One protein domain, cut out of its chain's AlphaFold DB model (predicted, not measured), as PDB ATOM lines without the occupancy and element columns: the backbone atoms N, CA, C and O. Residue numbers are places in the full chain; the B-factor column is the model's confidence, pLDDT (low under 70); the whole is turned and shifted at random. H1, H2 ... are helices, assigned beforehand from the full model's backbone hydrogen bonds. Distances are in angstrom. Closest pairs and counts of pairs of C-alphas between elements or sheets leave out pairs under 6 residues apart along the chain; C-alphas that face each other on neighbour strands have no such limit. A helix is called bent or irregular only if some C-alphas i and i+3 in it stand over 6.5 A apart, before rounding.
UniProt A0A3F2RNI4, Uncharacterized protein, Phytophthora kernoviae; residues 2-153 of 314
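This is residues 2 to 153 of the 314 residues of an uncharacterized protein of Phytophthora kernoviae (UniProt A0A3F2RNI4). Bent H1 runs along a long rod of helices; H2 and H3 run back one after the other, and H4 returns beside them. Between H2 and H3, residues 66 to 95 make a long loop at one side. The 152 printed residues, with four named helices and no named strand, are all helix and only just loose, close to compact: radius of gyration of the C-alphas 18.2 A, spans 65 by 29 by 22 A.

Find C-alpha 2 at (-10.789, 14.698, -41.586), where H1, residues 2 to 35, begins. Assigned as one helix by its hydrogen bonds, it is bent, C-alphas 21 and 24 being 6.8 A apart; its arms are H1a, residues 2 to 21, and H1b, residues 24 to 35. Next come H2, residues 43 to 65, 32.1 A; H3, residues 96 to 108; and H4, residues 114 to 148, 48.4 A, ending at (38.875, 38.139, -48.345).

In this bundle, helices and arms at shallow tilts, look first at hairpin H1b and H2: closest C-alphas Ala 29 and Val 56, 6.2 A. H1a touches H3, closest C-alphas Leu 12 and Gly 99, 5.5 A. H4 touches H1b with residues 135 to 142 alone, closest C-alphas Cys 142 and Glu 34, 5.9 A. Every O i to N i+4 pair is within hydrogen-bond range in H1a, H1b and H3, 18 of 19 in H2, 27 of 31 in H4.

The farthest C-alphas, Arg 2 and Ala 152, are 65.5 A apart. The printed part has no cut; link H2 to H3 is long. Look for pLDDT under 70 at residues 84 to 85.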
ATOM      1  N   ARG A   2     -11.652  15.780 -41.035       72.62
ATOM      2  CA  ARG A   2     -10.789  14.698 -41.586       72.62
ATOM      3  C   ARG A   2     -10.149  15.022 -42.953       72.62
ATOM      4  O   ARG A   2      -8.967  14.750 -43.129       72.62
ATOM      5  N   GLY A   3     -10.889  15.640 -43.878       88.12
ATOM      6  CA  GLY A   3     -10.362  15.996 -45.207       88.12
ATOM      7  C   GLY A   3      -9.321  17.123 -45.190       88.12
ATOM      8  O   GLY A   3      -8.353  17.083 -45.942       88.12
ATOM      9  N   GLU A   4      -9.464  18.096 -44.288       91.69
ATOM     10  CA  GLU A   4      -8.491  19.186 -44.129       91.69
ATOM     11  C   GLU A   4      -7.167  18.663 -43.568       91.69
ATOM     12  O   GLU A   4      -6.110  18.940 -44.129       91.69
ATOM     13  N   ALA A   5      -7.232  17.829 -42.526       90.94
ATOM     14  CA  ALA A   5      -6.056  17.186 -41.949       90.94
ATOM     15  C   ALA A   5      -5.293  16.339 -42.982       90.94
ATOM     16  O   ALA A   5      -4.064  16.376 -43.027       90.94
ATOM     17  N   GLN A   6      -6.012  15.595 -43.830       93.69
ATOM     18  CA  GLN A   6      -5.418  14.805 -44.913       93.69
ATOM     19  C   GLN A   6      -4.751  15.691 -45.968       93.69
ATOM     20  O   GLN A   6      -3.606  15.435 -46.329       93.69
ATOM     21  N   ARG A   7      -5.423  16.762 -46.411       95.44
ATOM     22  CA  ARG A   7      -4.877  17.717 -47.385       95.44
ATOM     23  C   ARG A   7      -3.589  18.376 -46.884       95.44
ATOM     24  O   ARG A   7      -2.617  18.444 -47.627       95.44
ATOM     25  N   LEU A   8      -3.580  18.837 -45.633       95.94
ATOM     26  CA  LEU A   8      -2.407  19.460 -45.011       95.94
ATOM     27  C   LEU A   8      -1.256  18.463 -44.842       95.94
ATOM     28  O   LEU A   8      -0.119  18.788 -45.165       95.94
ATOM     29  N   SER A   9      -1.561  17.229 -44.427       95.56
ATOM     30  CA  SER A   9      -0.555  16.161 -44.342       95.56
ATOM     31  C   SER A   9       0.098  15.893 -45.701       95.56
ATOM     32  O   SER A   9       1.315  15.797 -45.783       95.56
ATOM     33  N   ALA A  10      -0.709  15.799 -46.762       96.19
ATOM     34  CA  ALA A  10      -0.217  15.537 -48.110       96.19
ATOM     35  C   ALA A  10       0.659  16.684 -48.634       96.19
ATOM     36  O   ALA A  10       1.694  16.435 -49.243       96.19
ATOM     37  N   GLN A  11       0.279  17.939 -48.365       97.31
ATOM     38  CA  GLN A  11       1.109  19.094 -48.716       97.31
ATOM     39  C   GLN A  11       2.433  19.102 -47.939       97.31
ATOM     40  O   GLN A  11       3.473  19.379 -48.523       97.31
ATOM     41  N   LEU A  12       2.419  18.754 -46.650       96.62
ATOM     42  CA  LEU A  12       3.635  18.664 -45.843       96.62
ATOM     43  C   LEU A  12       4.577  17.552 -46.336       96.62
ATOM     44  O   LEU A  12       5.782  17.754 -46.442       96.62
ATOM     45  N   GLU A  13       4.030  16.388 -46.687       97.12
ATOM     46  CA  GLU A  13       4.794  15.286 -47.288       97.12
ATOM     47  C   GLU A  13       5.382  15.676 -48.658       97.12
ATOM     48  O   GLU A  13       6.538  15.356 -48.955       97.12
ATOM     49  N   ALA A  14       4.629  16.427 -49.468       97.38
ATOM     50  CA  ALA A  14       5.123  16.991 -50.722       97.38
ATOM     51  C   ALA A  14       6.247  18.018 -50.494       97.38
ATOM     52  O   ALA A  14       7.233  18.000 -51.230       97.38
ATOM     53  N   ALA A  15       6.146  18.858 -49.458       97.62
ATOM     54  CA  ALA A  15       7.193  19.813 -49.099       97.62
ATOM     55  C   ALA A  15       8.491  19.087 -48.715       97.62
ATOM     56  O   ALA A  15       9.549  19.413 -49.244       97.62
ATOM     57  N   PHE A  16       8.417  18.038 -47.884       97.44
ATOM     58  CA  PHE A  16       9.591  17.214 -47.567       97.44
ATOM     59  C   PHE A  16      10.236  16.613 -48.813       97.44
ATOM     60  O   PHE A  16      11.452  16.684 -48.968       97.44
ATOM     61  N   THR A  17       9.422  16.062 -49.713       97.25
ATOM     62  CA  THR A  17       9.907  15.464 -50.963       97.25
ATOM     63  C   THR A  17      10.628  16.497 -51.829       97.25
ATOM     64  O   THR A  17      11.696  16.215 -52.370       97.25
ATOM     65  N   GLU A  18      10.075  17.705 -51.947       97.38
ATOM     66  CA  GLU A  18      10.681  18.774 -52.740       97.38
ATOM     67  C   GLU A  18      11.986  19.290 -52.116       97.38
ATOM     68  O   GLU A  18      12.986  19.436 -52.820       97.38
ATOM     69  N   ILE A  19      12.024  19.490 -50.796       97.94
ATOM     70  CA  ILE A  19      13.242  19.906 -50.081       97.94
ATOM     71  C   ILE A  19      14.342  18.850 -50.239       97.94
ATOM     72  O   ILE A  19      15.479  19.185 -50.579       97.94
ATOM     73  N   GLU A  20      14.014  17.570 -50.056       97.31
ATOM     74  CA  GLU A  20      14.961  16.463 -50.224       97.31
ATOM     75  C   GLU A  20      15.472  16.357 -51.668       97.31
ATOM     76  O   GLU A  20      16.651  16.068 -51.880       97.31
ATOM     77  N   ARG A  21      14.629  16.659 -52.665       97.25
ATOM     78  CA  ARG A  21      15.027  16.723 -54.079       97.25
ATOM     79  C   ARG A  21      15.984  17.885 -54.361       97.25
ATOM     80  O   ARG A  21      16.923  17.725 -55.142       97.25
ATOM     81  N   LEU A  22      15.751  19.053 -53.762       97.75
ATOM     82  CA  LEU A  22      16.562  20.260 -53.965       97.75
ATOM     83  C   LEU A  22      17.893  20.217 -53.199       97.75
ATOM     84  O   LEU A  22      18.897  20.731 -53.694       97.75
ATOM     85  N   LYS A  23      17.940  19.566 -52.032       97.88
ATOM     86  CA  LYS A  23      19.132  19.438 -51.175       97.88
ATOM     87  C   LYS A  23      20.418  19.031 -51.921       97.88
ATOM     88  O   LYS A  23      21.412  19.752 -51.794       97.88
ATOM     89  N   PRO A  24      20.472  17.930 -52.702       97.88
ATOM     90  CA  PRO A  24      21.697  17.547 -53.410       97.88
ATOM     91  C   PRO A  24      22.104  18.563 -54.486       97.88
ATOM     92  O   PRO A  24      23.296  18.757 -54.720       97.88
ATOM     93  N   ILE A  25      21.136  19.243 -55.109       98.00
ATOM     94  CA  ILE A  25      21.392  20.306 -56.088       98.00
ATOM     95  C   ILE A  25      22.038  21.501 -55.385       98.00
ATOM     96  O   ILE A  25      23.056  22.009 -55.849       98.00
ATOM     97  N   TYR A  26      21.493  21.899 -54.233       98.50
ATOM     98  CA  TYR A  26      22.011  23.007 -53.439       98.50
ATOM     99  C   TYR A  26      23.432  22.737 -52.945       98.50
ATOM    100  O   TYR A  26      24.328  23.549 -53.173       98.50
ATOM    101  N   CYS A  27      23.670  21.546 -52.392       98.00
ATOM    102  CA  CYS A  27      24.999  21.098 -51.988       98.00
ATOM    103  C   CYS A  27      26.006  21.160 -53.149       98.00
ATOM    104  O   CYS A  27      27.076  21.755 -53.018       98.00
ATOM    105  N   ARG A  28      25.643  20.616 -54.321       97.62
ATOM    106  CA  ARG A  28      26.502  20.642 -55.512       97.62
ATOM    107  C   ARG A  28      26.806  22.064 -55.975       97.62
ATOM    108  O   ARG A  28      27.943  22.352 -56.338       97.62
ATOM    109  N   ALA A  29      25.803  22.935 -55.986       97.88
ATOM    110  CA  ALA A  29      25.961  24.309 -56.432       97.88
ATOM    111  C   ALA A  29      26.888  25.108 -55.497       97.88
ATOM    112  O   ALA A  29      27.755  25.835 -55.981       97.88
ATOM    113  N   ILE A  30      26.784  24.896 -54.180       98.38
ATOM    114  CA  ILE A  30      27.723  25.451 -53.192       98.38
ATOM    115  C   ILE A  30      29.142  24.925 -53.442       98.38
ATOM    116  O   ILE A  30      30.078  25.711 -53.519       98.38
ATOM    117  N   SER A  31      29.320  23.617 -53.652       97.12
ATOM    118  CA  SER A  31      30.645  23.054 -53.951       97.12
ATOM    119  C   SER A  31      31.282  23.634 -55.219       97.12
ATOM    120  O   SER A  31      32.503  23.775 -55.283       97.12
ATOM    121  N   GLN A  32      30.481  23.990 -56.227       95.81
ATOM    122  CA  GLN A  32      30.977  24.686 -57.417       95.81
ATOM    123  C   GLN A  32      31.443  26.112 -57.097       95.81
ATOM    124  O   GLN A  32      32.505  26.512 -57.570       95.81
ATOM    125  N   LEU A  33      30.707  26.855 -56.266       95.44
ATOM    126  CA  LEU A  33      31.142  28.178 -55.805       95.44
ATOM    127  C   LEU A  33      32.468  28.113 -55.054       95.44
ATOM    128  O   LEU A  33      33.379  28.876 -55.373       95.44
ATOM    129  N   GLU A  34      32.592  27.169 -54.122       95.81
ATOM    130  CA  GLU A  34      33.809  26.969 -53.330       95.81
ATOM    131  C   GLU A  34      35.013  26.634 -54.204       95.81
ATOM    132  O   GLU A  34      36.075  27.226 -54.049       95.81
ATOM    133  N   THR A  35      34.839  25.729 -55.170       94.81
ATOM    134  CA  THR A  35      35.909  25.328 -56.101       94.81
ATOM    135  C   THR A  35      36.457  26.520 -56.893       94.81
ATOM    136  O   THR A  35      37.628  26.535 -57.271       94.81
ATOM    137  N   HIS A  36      35.616  27.524 -57.148       93.56
ATOM    138  CA  HIS A  36      35.960  28.704 -57.936       93.56
ATOM    139  C   HIS A  36      36.163  29.976 -57.103       93.56
ATOM    140  O   HIS A  36      36.375  31.042 -57.682       93.56
ATOM    141  N   ALA A  37      36.163  29.871 -55.773       93.06
ATOM    142  CA  ALA A  37      36.608  30.927 -54.876       93.06
ATOM    143  C   ALA A  37      38.144  30.898 -54.780       93.06
ATOM    144  O   ALA A  37      38.725  30.395 -53.823       93.06
ATOM    145  N   VAL A  38      38.809  31.387 -55.829       91.00
ATOM    146  CA  VAL A  38      40.276  31.369 -55.969       91.00
ATOM    147  C   VAL A  38      40.847  32.791 -56.030       91.00
ATOM    148  O   VAL A  38      40.153  33.704 -56.483       91.00
ATOM    149  N   PRO A  39      42.095  33.022 -55.580       90.94
ATOM    150  CA  PRO A  39      42.720  34.343 -55.654       90.94
ATOM    151  C   PRO A  39      43.021  34.762 -57.102       90.94
ATOM    152  O   PRO A  39      43.009  33.943 -58.023       90.94
ATOM    153  N   ASN A  40      43.356  36.043 -57.298       90.00
ATOM    154  CA  ASN A  40      43.779  36.612 -58.590       90.00
ATOM    155  C   ASN A  40      42.755  36.467 -59.730       90.00
ATOM    156  O   ASN A  40      43.103  36.341 -60.907       90.00
ATOM    157  N   LEU A  41      41.466  36.521 -59.402       91.88
ATOM    158  CA  LEU A  41      40.418  36.648 -60.407       91.88
ATOM    159  C   LEU A  41      40.404  38.059 -61.003       91.88
ATOM    160  O   LEU A  41      40.593  39.052 -60.300       91.88
ATOM    161  N   SER A  42      40.133  38.155 -62.306       92.00
ATOM    162  CA  SER A  42      39.832  39.442 -62.942       92.00
ATOM    163  C   SER A  42      38.548  40.048 -62.360       92.00
ATOM    164  O   SER A  42      37.674  39.312 -61.893       92.00
ATOM    165  N   ALA A  43      38.372  41.370 -62.458       91.75
ATOM    166  CA  ALA A  43      37.141  42.030 -62.009       91.75
ATOM    167  C   ALA A  43      35.875  41.445 -62.682       91.75
ATOM    168  O   ALA A  43      34.839  41.284 -62.040       91.75
ATOM    169  N   GLN A  44      35.964  41.048 -63.957       92.31
ATOM    170  CA  GLN A  44      34.861  40.385 -64.663       92.31
ATOM    171  C   GLN A  44      34.595  38.967 -64.141       92.31
ATOM    172  O   GLN A  44      33.440  38.560 -64.018       92.31
ATOM    173  N   SER A  45      35.649  38.205 -63.833       94.56
ATOM    174  CA  SER A  45      35.515  36.864 -63.251       94.56
ATOM    175  C   SER A  45      34.878  36.922 -61.862       94.56
ATOM    176  O   SER A  45      34.062  36.061 -61.545       94.56
ATOM    177  N   VAL A  46      35.187  37.956 -61.074       94.94
ATOM    178  CA  VAL A  46      34.512  38.224 -59.798       94.94
ATOM    179  C   VAL A  46      33.020  38.468 -59.997       94.94
ATOM    180  O   VAL A  46      32.211  37.857 -59.303       94.94
ATOM    181  N   GLY A  47      32.644  39.296 -60.977       95.31
ATOM    182  CA  GLY A  47      31.235  39.511 -61.311       95.31
ATOM    183  C   GLY A  47      30.515  38.200 -61.636       95.31
ATOM    184  O   GLY A  47      29.486  37.896 -61.043       95.31
ATOM    185  N   LYS A  48      31.110  37.349 -62.480       95.75
ATOM    186  CA  LYS A  48      30.550  36.024 -62.812       95.75
ATOM    187  C   LYS A  48      30.448  35.085 -61.611       95.75
ATOM    188  O   LYS A  48      29.483  34.328 -61.512       95.75
ATOM    189  N   TRP A  49      31.435  35.106 -60.715       97.19
ATOM    190  CA  TRP A  49      31.367  34.352 -59.464       97.19
ATOM    191  C   TRP A  49      30.168  34.810 -58.631       97.19
ATOM    192  O   TRP A  49      29.377  33.986 -58.180       97.19
ATOM    193  N   PHE A  50      29.979  36.125 -58.503       97.56
ATOM    194  CA  PHE A  50      28.875  36.687 -57.733       97.56
ATOM    195  C   PHE A  50      27.505  36.439 -58.377       97.56
ATOM    196  O   PHE A  50      26.538  36.150 -57.677       97.56
ATOM    197  N   GLU A  51      27.406  36.460 -59.708       96.56
ATOM    198  CA  GLU A  51      26.197  36.024 -60.417       96.56
ATOM    199  C   GLU A  51      25.838  34.578 -60.065       96.56
ATOM    200  O   GLU A  51      24.674  34.287 -59.773       96.56
ATOM    201  N   LEU A  52      26.824  33.671 -60.039       96.88
ATOM    202  CA  LEU A  52      26.591  32.302 -59.588       96.88
ATOM    203  C   LEU A  52      26.187  32.270 -58.110       96.88
ATOM    204  O   LEU A  52      25.244  31.560 -57.769       96.88
ATOM    205  N   TYR A  53      26.833  33.057 -57.246       97.94
ATOM    206  CA  TYR A  53      26.484  33.137 -55.826       97.94
ATOM    207  C   TYR A  53      25.009  33.500 -55.636       97.94
ATOM    208  O   TYR A  53      24.281  32.769 -54.967       97.94
ATOM    209  N   LEU A  54      24.528  34.549 -56.310       97.50
ATOM    210  CA  LEU A  54      23.123  34.964 -56.257       97.50
ATOM    211  C   LEU A  54      22.178  33.856 -56.740       97.50
ATOM    212  O   LEU A  54      21.103  33.661 -56.170       97.50
ATOM    213  N   ARG A  55      22.590  33.100 -57.765       96.44
ATOM    214  CA  ARG A  55      21.840  31.948 -58.284       96.44
ATOM    215  C   ARG A  55      21.755  30.793 -57.292       96.44
ATOM    216  O   ARG A  55      20.730  30.115 -57.274       96.44
ATOM    217  N   VAL A  56      22.795  30.562 -56.498       97.69
ATOM    218  CA  VAL A  56      22.801  29.545 -55.438       97.69
ATOM    219  C   VAL A  56      22.022  30.029 -54.215       97.69
ATOM    220  O   VAL A  56      21.223  29.270 -53.675       97.69
ATOM    221  N   ALA A  57      22.148  31.304 -53.844       97.56
ATOM    222  CA  ALA A  57      21.340  31.921 -52.794       97.56
ATOM    223  C   ALA A  57      19.835  31.847 -53.108       97.56
ATOM    224  O   ALA A  57      19.030  31.550 -52.228       97.56
ATOM    225  N   ASP A  58      19.443  32.023 -54.375       96.81
ATOM    226  CA  ASP A  58      18.048  31.858 -54.806       96.81
ATOM    227  C   ASP A  58      17.509  30.445 -54.627       96.81
ATOM    228  O   ASP A  58      16.326  30.271 -54.339       96.81
ATOM    229  N   LEU A  59      18.367  29.434 -54.766       97.25
ATOM    230  CA  LEU A  59      17.990  28.056 -54.485       97.25
ATOM    231  C   LEU A  59      17.729  27.862 -52.985       97.25
ATOM    232  O   LEU A  59      16.736  27.239 -52.617       97.25
ATOM    233  N   GLY A  60      18.557  28.462 -52.125       97.50
ATOM    234  CA  GLY A  60      18.317  28.511 -50.679       97.50
ATOM    235  C   GLY A  60      16.999  29.212 -50.330       97.50
ATOM    236  O   GLY A  60      16.210  28.698 -49.537       97.50
ATOM    237  N   VAL A  61      16.695  30.339 -50.984       96.38
ATOM    238  CA  VAL A  61      15.415  31.054 -50.827       96.38
ATOM    239  C   VAL A  61      14.225  30.192 -51.262       96.38
ATOM    240  O   VAL A  61      13.225  30.145 -50.545       96.38
ATOM    241  N   GLN A  62      14.331  29.466 -52.378       96.81
ATOM    242  CA  GLN A  62      13.297  28.524 -52.816       96.81
ATOM    243  C   GLN A  62      13.077  27.407 -51.786       96.81
ATOM    244  O   GLN A  62      11.935  27.086 -51.472       96.81
ATOM    245  N   ILE A  63      14.147  26.831 -51.230       98.06
ATOM    246  CA  ILE A  63      14.045  25.761 -50.226       98.06
ATOM    247  C   ILE A  63      13.407  26.278 -48.928       98.06
ATOM    248  O   ILE A  63      12.537  25.621 -48.352       98.06
ATOM    249  N   ARG A  64      13.819  27.464 -48.465       96.56
ATOM    250  CA  ARG A  64      13.370  28.025 -47.184       96.56
ATOM    251  C   ARG A  64      11.978  28.639 -47.244       96.56
ATOM    252  O   ARG A  64      11.148  28.301 -46.412       96.56
ATOM    253  N   ARG A  65      11.734  29.511 -48.225       95.81
ATOM    254  CA  ARG A  65      10.531  30.362 -48.332       95.81
ATOM    255  C   ARG A  65       9.609  29.979 -49.490       95.81
ATOM    256  O   ARG A  65       8.604  30.643 -49.733       95.81
ATOM    257  N   GLY A  66      10.011  29.017 -50.319       95.81
ATOM    258  CA  GLY A  66       9.236  28.605 -51.492       95.81
ATOM    259  C   GLY A  66       9.215  29.641 -52.607       95.81
ATOM    260  O   GLY A  66       8.513  29.437 -53.591       95.81
ATOM    261  N   GLU A  67       9.942  30.750 -52.460       95.94
ATOM    262  CA  GLU A  67       9.917  31.879 -53.386       95.94
ATOM    263  C   GLU A  67      10.695  31.541 -54.666       95.94
ATOM    264  O   GLU A  67      11.867  31.170 -54.641       95.94
ATOM    265  N   ILE A  68      10.022  31.690 -55.807       95.50
ATOM    266  CA  ILE A  68      10.526  31.322 -57.128       95.50
ATOM    267  C   ILE A  68      10.924  32.585 -57.871       95.50
ATOM    268  O   ILE A  68      10.083  33.388 -58.276       95.50
ATOM    269  N   ARG A  69      12.227  32.756 -58.084       94.81
ATOM    270  CA  ARG A  69      12.792  33.955 -58.727       94.81
ATOM    271  C   ARG A  69      13.140  33.765 -60.194       94.81
ATOM    272  O   ARG A  69      13.266  34.744 -60.931       94.81
ATOM    273  N   HIS A  70      13.246  32.512 -60.625       96.25
ATOM    274  CA  HIS A  70      13.724  32.140 -61.952       96.25
ATOM    275  C   HIS A  70      12.651  31.470 -62.793       96.25
ATOM    276  O   HIS A  70      11.668  30.945 -62.277       96.25
ATOM    277  N   ARG A  71      12.850  31.491 -64.112       96.06
ATOM    278  CA  ARG A  71      11.993  30.759 -65.042       96.06
ATOM    279  C   ARG A  71      12.044  29.264 -64.756       96.06
ATOM    280  O   ARG A  71      13.125  28.686 -64.654       96.06
ATOM    281  N   THR A  72      10.872  28.650 -64.705       94.50
ATOM    282  CA  THR A  72      10.725  27.215 -64.501       94.50
ATOM    283  C   THR A  72       9.521  26.680 -65.257       94.50
ATOM    284  O   THR A  72       8.545  27.404 -65.456       94.50
ATOM    285  N   LYS A  73       9.595  25.408 -65.656       94.19
ATOM    286  CA  LYS A  73       8.457  24.662 -66.213       94.19
ATOM    287  C   LYS A  73       7.515  24.112 -65.141       94.19
ATOM    288  O   LYS A  73       6.462  23.567 -65.468       94.19
ATOM    289  N   GLN A  74       7.929  24.151 -63.873       90.81
ATOM    290  CA  GLN A  74       7.139  23.610 -62.777       90.81
ATOM    291  C   GLN A  74       5.844  24.405 -62.610       90.81
ATOM    292  O   GLN A  74       5.842  25.634 -62.592       90.81
ATOM    293  N   ASN A  75       4.742  23.675 -62.444       89.62
ATOM    294  CA  ASN A  75       3.454  24.247 -62.087       89.62
ATOM    295  C   ASN A  75       3.232  24.061 -60.589       89.62
ATOM    296  O   ASN A  75       3.232  22.935 -60.091       89.62
ATOM    297  N   PHE A  76       3.020  25.166 -59.880       89.88
ATOM    298  CA  PHE A  76       2.800  25.158 -58.438       89.88
ATOM    299  C   PHE A  76       1.310  25.013 -58.142       89.88
ATOM    300  O   PHE A  76       0.508  25.889 -58.462       89.88
ATOM    301  N   THR A  77       0.933  23.873 -57.571       90.56
ATOM    302  CA  THR A  77      -0.461  23.527 -57.252       90.56
ATOM    303  C   THR A  77      -0.811  23.776 -55.790       90.56
ATOM    304  O   THR A  77      -1.986  23.900 -55.444       90.56
ATOM    305  N   HIS A  78       0.199  23.842 -54.925       94.00
ATOM    306  CA  HIS A  78       0.024  24.042 -53.499       94.00
ATOM    307  C   HIS A  78      -0.007  25.537 -53.164       94.00
ATOM    308  O   HIS A  78       0.809  26.301 -53.681       94.00
ATOM    309  N   PRO A  79      -0.942  25.985 -52.308       93.25
ATOM    310  CA  PRO A  79      -0.947  27.364 -51.850       93.25
ATOM    311  C   PRO A  79       0.231  27.606 -50.903       93.25
ATOM    312  O   PRO A  79       0.564  26.737 -50.095       93.25
ATOM    313  N   CYS A  80       0.805  28.808 -50.964       94.50
ATOM    314  CA  CYS A  80       1.711  29.298 -49.930       94.50
ATOM    315  C   CYS A  80       0.970  29.379 -48.590       94.50
ATOM    316  O   CYS A  80      -0.158  29.876 -48.525       94.50
ATOM    317  N   MET A  81       1.593  28.861 -47.535       95.19
ATOM    318  CA  MET A  81       0.991  28.723 -46.209       95.19
ATOM    319  C   MET A  81       1.511  29.759 -45.206       95.19
ATOM    320  O   MET A  81       1.007  29.820 -44.086       95.19
ATOM    321  N   HIS A  82       2.476  30.590 -45.601       92.00
ATOM    322  CA  HIS A  82       3.073  31.629 -44.767       92.00
ATOM    323  C   HIS A  82       2.939  33.023 -45.402       92.00
ATOM    324  O   HIS A  82       2.710  33.178 -46.597       92.00
ATOM    325  N   ASN A  83       3.078  34.061 -44.572       83.19
ATOM    326  CA  ASN A  83       2.980  35.464 -44.999       83.19
ATOM    327  C   ASN A  83       4.353  36.129 -45.192       83.19
ATOM    328  O   ASN A  83       4.433  37.314 -45.516       83.19
ATOM    329  N   THR A  84       5.437  35.401 -44.924       67.38
ATOM    330  CA  THR A  84       6.811  35.908 -44.985       67.38
ATOM    331  C   THR A  84       7.348  35.800 -46.409       67.38
ATOM    332  O   THR A  84       7.563  34.706 -46.915       67.38
ATOM    333  N   GLY A  85       7.573  36.929 -47.080       69.44
ATOM    334  CA  GLY A  85       8.135  36.932 -48.432       69.44
ATOM    335  C   GLY A  85       8.021  38.278 -49.133       69.44
ATOM    336  O   GLY A  85       7.451  39.236 -48.602       69.44
ATOM    337  N   THR A  86       8.565  38.350 -50.345       80.75
ATOM    338  CA  THR A  86       8.445  39.544 -51.184       80.75
ATOM    339  C   THR A  86       7.001  39.694 -51.668       80.75
ATOM    340  O   THR A  86       6.410  38.762 -52.214       80.75
ATOM    341  N   LYS A  87       6.397  40.877 -51.500       82.56
ATOM    342  CA  LYS A  87       5.015  41.119 -51.947       82.56
ATOM    343  C   LYS A  87       4.879  40.839 -53.449       82.56
ATOM    344  O   LYS A  87       5.556  41.458 -54.264       82.56
ATOM    345  N   GLY A  88       3.956  39.946 -53.809       84.19
ATOM    346  CA  GLY A  88       3.718  39.551 -55.203       84.19
ATOM    347  C   GLY A  88       4.706  38.515 -55.750       84.19
ATOM    348  O   GLY A  88       4.699  38.270 -56.958       84.19
ATOM    349  N   ALA A  89       5.534  37.912 -54.893       89.44
ATOM    350  CA  ALA A  89       6.355  36.768 -55.253       89.44
ATOM    351  C   ALA A  89       5.507  35.570 -55.703       89.44
ATOM    352  O   ALA A  89       4.364  35.375 -55.283       89.44
ATOM    353  N   VAL A  90       6.099  34.752 -56.570       93.12
ATOM    354  CA  VAL A  90       5.556  33.446 -56.945       93.12
ATOM    355  C   VAL A  90       6.095  32.425 -55.951       93.12
ATOM    356  O   VAL A  90       7.301  32.393 -55.730       93.12
ATOM    357  N   HIS A  91       5.223  31.599 -55.373       95.00
ATOM    358  CA  HIS A  91       5.601  30.591 -54.381       95.00
ATOM    359  C   HIS A  91       5.222  29.181 -54.829       95.00
ATOM    360  O   HIS A  91       4.206  28.995 -55.501       95.00
ATOM    361  N   SER A  92       6.016  28.196 -54.410       95.38
ATOM    362  CA  SER A  92       5.722  26.777 -54.626       95.38
ATOM    363  C   SER A  92       4.704  26.193 -53.647       95.38
ATOM    364  O   SER A  92       4.034  25.221 -53.992       95.38
ATOM    365  N   GLY A  93       4.605  26.754 -52.434       96.12
ATOM    366  CA  GLY A  93       3.828  26.181 -51.329       96.12
ATOM    367  C   GLY A  93       4.442  24.906 -50.736       96.12
ATOM    368  O   GLY A  93       3.740  24.148 -50.060       96.12
ATOM    369  N   LEU A  94       5.720  24.640 -51.043       97.25
ATOM    370  CA  LEU A  94       6.455  23.404 -50.758       97.25
ATOM    371  C   LEU A  94       7.825  23.677 -50.108       97.25
ATOM    372  O   LEU A  94       8.825  23.065 -50.474       97.25
ATOM    373  N   SER A  95       7.881  24.629 -49.181       97.25
ATOM    374  CA  SER A  95       9.111  25.045 -48.497       97.25
ATOM    375  C   SER A  95       9.160  24.674 -47.015       97.25
ATOM    376  O   SER A  95       8.194  24.149 -46.458       97.25
ATOM    377  N   ILE A  96      10.291  24.959 -46.362       97.62
ATOM    378  CA  ILE A  96      10.433  24.820 -44.903       97.62
ATOM    379  C   ILE A  96       9.435  25.730 -44.175       97.62
ATOM    380  O   ILE A  96       8.752  25.270 -43.258       97.62
ATOM    381  N   ASP A  97       9.298  26.989 -44.598       96.81
ATOM    382  CA  ASP A  97       8.350  27.939 -44.008       96.81
ATOM    383  C   ASP A  97       6.898  27.476 -44.205       96.81
ATOM    384  O   ASP A  97       6.093  27.551 -43.273       96.81
ATOM    385  N   ASP A  98       6.569  26.913 -45.376       96.69
ATOM    386  CA  ASP A  98       5.264  26.282 -45.608       96.69
ATOM    387  C   ASP A  98       5.043  25.095 -44.665       96.69
ATOM    388  O   ASP A  98       3.978  24.971 -44.059       96.69
ATOM    389  N   GLY A  99       6.051  24.233 -44.509       96.94
ATOM    390  CA  GLY A  99       5.995  23.078 -43.618       96.94
ATOM    391  C   GLY A  99       5.776  23.473 -42.157       96.94
ATOM    392  O   GLY A  99       4.911  22.905 -41.486       96.94
ATOM    393  N   ASN A 100       6.487  24.499 -41.689       96.62
ATOM    394  CA  ASN A 100       6.317  25.088 -40.361       96.62
ATOM    395  C   ASN A 100       4.912  25.675 -40.168       96.62
ATOM    396  O   ASN A 100       4.269  25.430 -39.144       96.62
ATOM    397  N   ALA A 101       4.403  26.412 -41.158       96.44
ATOM    398  CA  ALA A 101       3.065  26.987 -41.098       96.44
ATOM    399  C   ALA A 101       1.972  25.907 -41.079       96.44
ATOM    400  O   ALA A 101       1.017  26.001 -40.302       96.44
ATOM    401  N   ILE A 102       2.125  24.850 -41.883       96.56
ATOM    402  CA  ILE A 102       1.224  23.693 -41.877       96.56
ATOM    403  C   ILE A 102       1.270  22.989 -40.521       96.56
ATOM    404  O   ILE A 102       0.211  22.715 -39.955       96.56
ATOM    405  N   TYR A 103       2.462  22.726 -39.982       96.06
ATOM    406  CA  TYR A 103       2.632  22.111 -38.668       96.06
ATOM    407  C   TYR A 103       1.887  22.900 -37.584       96.06
ATOM    408  O   TYR A 103       1.036  22.340 -36.889       96.06
ATOM    409  N   LEU A 104       2.133  24.212 -37.504       95.12
ATOM    410  CA  LEU A 104       1.504  25.090 -36.519       95.12
ATOM    411  C   LEU A 104      -0.021  25.115 -36.671       95.12
ATOM    412  O   LEU A 104      -0.753  25.103 -35.679       95.12
ATOM    413  N   LEU A 105      -0.516  25.124 -37.911       95.06
ATOM    414  CA  LEU A 105      -1.946  25.079 -38.197       95.06
ATOM    415  C   LEU A 105      -2.574  23.761 -37.724       95.06
ATOM    416  O   LEU A 105      -3.654  23.774 -37.130       95.06
ATOM    417  N   MET A 106      -1.906  22.634 -37.976       94.69
ATOM    418  CA  MET A 106      -2.374  21.311 -37.567       94.69
ATOM    419  C   MET A 106      -2.348  21.126 -36.050       94.69
ATOM    420  O   MET A 106      -3.265  20.505 -35.514       94.69
ATOM    421  N   GLU A 107      -1.345  21.678 -35.369       94.44
ATOM    422  CA  GLU A 107      -1.251  21.694 -33.908       94.44
ATOM    423  C   GLU A 107      -2.350  22.571 -33.295       94.44
ATOM    424  O   GLU A 107      -3.135  22.102 -32.474       94.44
ATOM    425  N   THR A 108      -2.477  23.822 -33.749       94.62
ATOM    426  CA  THR A 108      -3.416  24.807 -33.181       94.62
ATOM    427  C   THR A 108      -4.878  24.392 -33.344       94.62
ATOM    428  O   THR A 108      -5.712  24.705 -32.498       94.62
ATOM    429  N   ARG A 109      -5.205  23.701 -34.441       94.00
ATOM    430  CA  ARG A 109      -6.563  23.218 -34.731       94.00
ATOM    431  C   ARG A 109      -6.794  21.765 -34.311       94.00
ATOM    432  O   ARG A 109      -7.831  21.206 -34.662       94.00
ATOM    433  N   GLU A 110      -5.830  21.149 -33.625       93.38
ATOM    434  CA  GLU A 110      -5.900  19.759 -33.148       93.38
ATOM    435  C   GLU A 110      -6.264  18.760 -34.269       93.38
ATOM    436  O   GLU A 110      -7.024  17.806 -34.097       93.38
ATOM    437  N   LEU A 111      -5.719  18.985 -35.470       92.00
ATOM    438  CA  LEU A 111      -6.053  18.220 -36.678       92.00
ATOM    439  C   LEU A 111      -5.288  16.893 -36.785       92.00
ATOM    440  O   LEU A 111      -5.602  16.068 -37.646       92.00
ATOM    441  N   ALA A 112      -4.283  16.672 -35.936       90.44
ATOM    442  CA  ALA A 112      -3.496  15.447 -35.892       90.44
ATOM    443  C   ALA A 112      -3.174  15.022 -34.456       90.44
ATOM    444  O   ALA A 112      -3.135  15.828 -33.533       90.44
ATOM    445  N   LYS A 113      -2.913  13.722 -34.284       92.00
ATOM    446  CA  LYS A 113      -2.461  13.157 -33.008       92.00
ATOM    447  C   LYS A 113      -1.052  13.649 -32.679       92.00
ATOM    448  O   LYS A 113      -0.209  13.701 -33.574       92.00
ATOM    449  N   GLU A 114      -0.780  13.847 -31.394       91.94
ATOM    450  CA  GLU A 114       0.514  14.301 -30.865       91.94
ATOM    451  C   GLU A 114       1.701  13.518 -31.438       91.94
ATOM    452  O   GLU A 114       2.595  14.117 -32.016       91.94
ATOM    453  N   ARG A 115       1.659  12.176 -31.427       93.25
ATOM    454  CA  ARG A 115       2.733  11.342 -32.004       93.25
ATOM    455  C   ARG A 115       3.069  11.704 -33.457       93.25
ATOM    456  O   ARG A 115       4.232  11.646 -33.844       93.25
ATOM    457  N   ARG A 116       2.061  12.034 -34.271       91.94
ATOM    458  CA  ARG A 116       2.257  12.405 -35.680       91.94
ATOM    459  C   ARG A 116       2.849  13.809 -35.795       91.94
ATOM    460  O   ARG A 116       3.766  14.001 -36.583       91.94
ATOM    461  N   LEU A 117       2.373  14.748 -34.975       93.25
ATOM    462  CA  LEU A 117       2.957  16.086 -34.868       93.25
ATOM    463  C   LEU A 117       4.432  15.998 -34.453       93.25
ATOM    464  O   LEU A 117       5.277  16.546 -35.145       93.25
ATOM    465  N   SER A 118       4.777  15.216 -33.425       94.19
ATOM    466  CA  SER A 118       6.171  15.032 -32.997       94.19
ATOM    467  C   SER A 118       7.066  14.484 -34.113       94.19
ATOM    468  O   SER A 118       8.189  14.947 -34.281       94.19
ATOM    469  N   GLN A 119       6.576  13.521 -34.902       95.19
ATOM    470  CA  GLN A 119       7.323  12.983 -36.046       95.19
ATOM    471  C   GLN A 119       7.583  14.044 -37.118       95.19
ATOM    472  O   GLN A 119       8.691  14.125 -37.645       95.19
ATOM    473  N   TRP A 120       6.580  14.863 -37.436       95.12
ATOM    474  CA  TRP A 120       6.748  15.959 -38.384       95.12
ATOM    475  C   TRP A 120       7.668  17.048 -37.857       95.12
ATOM    476  O   TRP A 120       8.521  17.503 -38.608       95.12
ATOM    477  N   PHE A 121       7.551  17.411 -36.581       94.94
ATOM    478  CA  PHE A 121       8.431  18.383 -35.946       94.94
ATOM    479  C   PHE A 121       9.899  17.962 -36.056       94.94
ATOM    480  O   PHE A 121      10.714  18.735 -36.544       94.94
ATOM    481  N   ILE A 122      10.224  16.715 -35.686       95.88
ATOM    482  CA  ILE A 122      11.592  16.181 -35.788       95.88
ATOM    483  C   ILE A 122      12.096  16.244 -37.234       95.88
ATOM    484  O   ILE A 122      13.240  16.620 -37.473       95.88
ATOM    485  N   ARG A 123      11.247  15.898 -38.209       96.06
ATOM    486  CA  ARG A 123      11.635  15.920 -39.625       96.06
ATOM    487  C   ARG A 123      11.852  17.342 -40.150       96.06
ATOM    488  O   ARG A 123      12.815  17.554 -40.878       96.06
ATOM    489  N   ILE A 124      10.994  18.297 -39.786       95.44
ATOM    490  CA  ILE A 124      11.160  19.706 -40.171       95.44
ATOM    491  C   ILE A 124      12.424  20.284 -39.527       95.44
ATOM    492  O   ILE A 124      13.233  20.867 -40.240       95.44
ATOM    493  N   ASP A 125      12.622  20.093 -38.218       94.88
ATOM    494  CA  ASP A 125      13.784  20.631 -37.491       94.88
ATOM    495  C   ASP A 125      15.098  20.049 -38.037       94.88
ATOM    496  O   ASP A 125      16.043  20.802 -38.265       94.88
ATOM    497  N   GLY A 126      15.132  18.746 -38.353       94.88
ATOM    498  CA  GLY A 126      16.289  18.110 -38.988       94.88
ATOM    499  C   GLY A 126      16.592  18.667 -40.384       94.88
ATOM    500  O   GLY A 126      17.739  18.995 -40.686       94.88
ATOM    501  N   LEU A 127      15.568  18.849 -41.229       94.19
ATOM    502  CA  LEU A 127      15.754  19.470 -42.547       94.19
ATOM    503  C   LEU A 127      16.226  20.926 -42.429       94.19
ATOM    504  O   LEU A 127      17.123  21.341 -43.159       94.19
ATOM    505  N   ASP A 128      15.641  21.700 -41.520       95.06
ATOM    506  CA  ASP A 128      15.939  23.123 -41.365       95.06
ATOM    507  C   ASP A 128      17.331  23.369 -40.775       95.06
ATOM    508  O   ASP A 128      18.107  24.159 -41.316       95.06
ATOM    509  N   ARG A 129      17.679  22.685 -39.683       94.06
ATOM    510  CA  ARG A 129      18.912  22.962 -38.934       94.06
ATOM    511  C   ARG A 129      20.101  22.140 -39.384       94.06
ATOM    512  O   ARG A 129      21.184  22.701 -39.569       94.06
ATOM    513  N   ASP A 130      19.907  20.836 -39.514       93.81
ATOM    514  CA  ASP A 130      21.014  19.898 -39.686       93.81
ATOM    515  C   ASP A 130      21.388  19.750 -41.157       93.81
ATOM    516  O   ASP A 130      22.567  19.658 -41.492       93.81
ATOM    517  N   ASP A 131      20.396  19.796 -42.043       95.19
ATOM    518  CA  ASP A 131      20.617  19.651 -43.475       95.19
ATOM    519  C   ASP A 131      20.793  21.002 -44.172       95.19
ATOM    520  O   ASP A 131      21.894  21.358 -44.595       95.19
ATOM    521  N   ILE A 132      19.711  21.770 -44.307       98.06
ATOM    522  CA  ILE A 132      19.713  23.019 -45.074       98.06
ATOM    523  C   ILE A 132      20.472  24.111 -44.318       98.06
ATOM    524  O   ILE A 132      21.283  24.811 -44.916       98.06
ATOM    525  N   GLY A 133      20.320  24.197 -42.996       97.50
ATOM    526  CA  GLY A 133      21.024  25.169 -42.160       97.50
ATOM    527  C   GLY A 133      22.547  25.038 -42.199       97.50
ATOM    528  O   GLY A 133      23.247  26.049 -42.152       97.50
ATOM    529  N   GLN A 134      23.086  23.823 -42.335       97.88
ATOM    530  CA  GLN A 134      24.526  23.632 -42.543       97.88
ATOM    531  C   GLN A 134      24.964  24.082 -43.940       97.88
ATOM    532  O   GLN A 134      26.026  24.687 -44.081       97.88
ATOM    533  N   LEU A 135      24.140  23.844 -44.965       98.44
ATOM    534  CA  LEU A 135      24.407  24.329 -46.320       98.44
ATOM    535  C   LEU A 135      24.371  25.860 -46.401       98.44
ATOM    536  O   LEU A 135      25.233  26.443 -47.047       98.44
ATOM    537  N   ASP A 136      23.453  26.523 -45.700       98.12
ATOM    538  CA  ASP A 136      23.407  27.989 -45.683       98.12
ATOM    539  C   ASP A 136      24.621  28.596 -44.992       98.12
ATOM    540  O   ASP A 136      25.207  29.546 -45.505       98.12
ATOM    541  N   LYS A 137      25.053  28.021 -43.862       98.00
ATOM    542  CA  LYS A 137      26.306  28.430 -43.211       98.00
ATOM    543  C   LYS A 137      27.479  28.292 -44.169       98.00
ATOM    544  O   LYS A 137      28.289  29.203 -44.276       98.00
ATOM    545  N   LYS A 138      27.536  27.174 -44.893       98.12
ATOM    546  CA  LYS A 138      28.574  26.903 -45.883       98.12
ATOM    547  C   LYS A 138      28.549  27.913 -47.037       98.12
ATOM    548  O   LYS A 138      29.602  28.407 -47.428       98.12
ATOM    549  N   LEU A 139      27.366  28.270 -47.539       98.25
ATOM    550  CA  LEU A 139      27.201  29.314 -48.553       98.25
ATOM    551  C   LEU A 139      27.685  30.682 -48.045       98.25
ATOM    552  O   LEU A 139      28.417  31.363 -48.763       98.25
ATOM    553  N   SER A 140      27.316  31.069 -46.820       97.06
ATOM    554  CA  SER A 140      27.783  32.319 -46.205       97.06
ATOM    555  C   SER A 140      29.299  32.324 -46.025       97.06
ATOM    556  O   SER A 140      29.956  33.245 -46.493       97.06
ATOM    557  N   SER A 141      29.877  31.257 -45.467       97.69
ATOM    558  CA  SER A 141      31.331  31.134 -45.315       97.69
ATOM    559  C   SER A 141      32.071  31.160 -46.652       97.69
ATOM    560  O   SER A 141      33.180  31.679 -46.724       97.69
ATOM    561  N   CYS A 142      31.473  30.626 -47.720       97.38
ATOM    562  CA  CYS A 142      32.041  30.693 -49.062       97.38
ATOM    563  C   CYS A 142      32.101  32.137 -49.585       97.38
ATOM    564  O   CYS A 142      33.118  32.531 -50.153       97.38
ATOM    565  N   LEU A 143      31.053  32.937 -49.356       97.56
ATOM    566  CA  LEU A 143      31.056  34.366 -49.676       97.56
ATOM    567  C   LEU A 143      32.068  35.136 -48.825       97.56
ATOM    568  O   LEU A 143      32.850  35.897 -49.385       97.56
ATOM    569  N   ASP A 144      32.079  34.918 -47.511       97.31
ATOM    570  CA  ASP A 144      33.009  35.589 -46.599       97.31
ATOM    571  C   ASP A 144      34.458  35.313 -47.017       97.31
ATOM    572  O   ASP A 144      35.235  36.241 -47.238       97.31
ATOM    573  N   HIS A 145      34.790  34.040 -47.255       96.69
ATOM    574  CA  HIS A 145      36.100  33.645 -47.760       96.69
ATOM    575  C   HIS A 145      36.426  34.316 -49.097       96.69
ATOM    576  O   HIS A 145      37.528  34.828 -49.279       96.69
ATOM    577  N   PHE A 146      35.475  34.341 -50.034       96.31
ATOM    578  CA  PHE A 146      35.671  34.950 -51.346       96.31
ATOM    579  C   PHE A 146      35.976  36.452 -51.264       96.31
ATOM    580  O   PHE A 146      36.843  36.941 -51.989       96.31
ATOM    581  N   LEU A 147      35.300  37.183 -50.375       96.19
ATOM    582  CA  LEU A 147      35.512  38.621 -50.180       96.19
ATOM    583  C   LEU A 147      36.901  38.947 -49.607       96.19
ATOM    584  O   LEU A 147      37.420  40.038 -49.847       96.19
ATOM    585  N   GLU A 148      37.520  38.006 -48.894       94.94
ATOM    586  CA  GLU A 148      38.875  38.139 -48.345       94.94
ATOM    587  C   GLU A 148      39.984  37.850 -49.374       94.94
ATOM    588  O   GLU A 148      41.154  38.191 -49.151       94.94
ATOM    589  N   LEU A 149      39.649  37.234 -50.514       92.75
ATOM    590  CA  LEU A 149      40.629  36.871 -51.534       92.75
ATOM    591  C   LEU A 149      41.190  38.106 -52.243       92.75
ATOM    592  O   LEU A 149      40.475  38.960 -52.776       92.75
ATOM    593  N   ARG A 150      42.521  38.160 -52.309       90.06
ATOM    594  CA  ARG A 150      43.253  39.238 -52.978       90.06
ATOM    595  C   ARG A 150      43.399  38.979 -54.472       90.06
ATOM    596  O   ARG A 150      43.475  37.836 -54.929       90.06
ATOM    597  N   SER A 151      43.490  40.069 -55.221       90.81
ATOM    598  CA  SER A 151      43.731  40.055 -56.657       90.81
ATOM    599  C   SER A 151      44.585  41.248 -57.066       90.81
ATOM    600  O   SER A 151      44.474  42.314 -56.474       90.81
ATOM    601  N   ALA A 152      45.416  41.079 -58.095       90.06
ATOM    602  CA  ALA A 152      46.145  42.184 -58.720       90.06
ATOM    603  C   ALA A 152      45.262  43.043 -59.653       90.06
ATOM    604  O   ALA A 152      45.683  44.109 -60.088       90.06
ATOM    605  N   TYR A 153      44.047  42.585 -59.987       88.50
ATOM    606  CA  TYR A 153      43.166  43.249 -60.959       88.50
ATOM    607  C   TYR A 153      42.210  44.283 -60.344       88.50
ATOM    608  O   TYR A 153      41.525  44.989 -61.083       88.50
TER     609      TYR A 153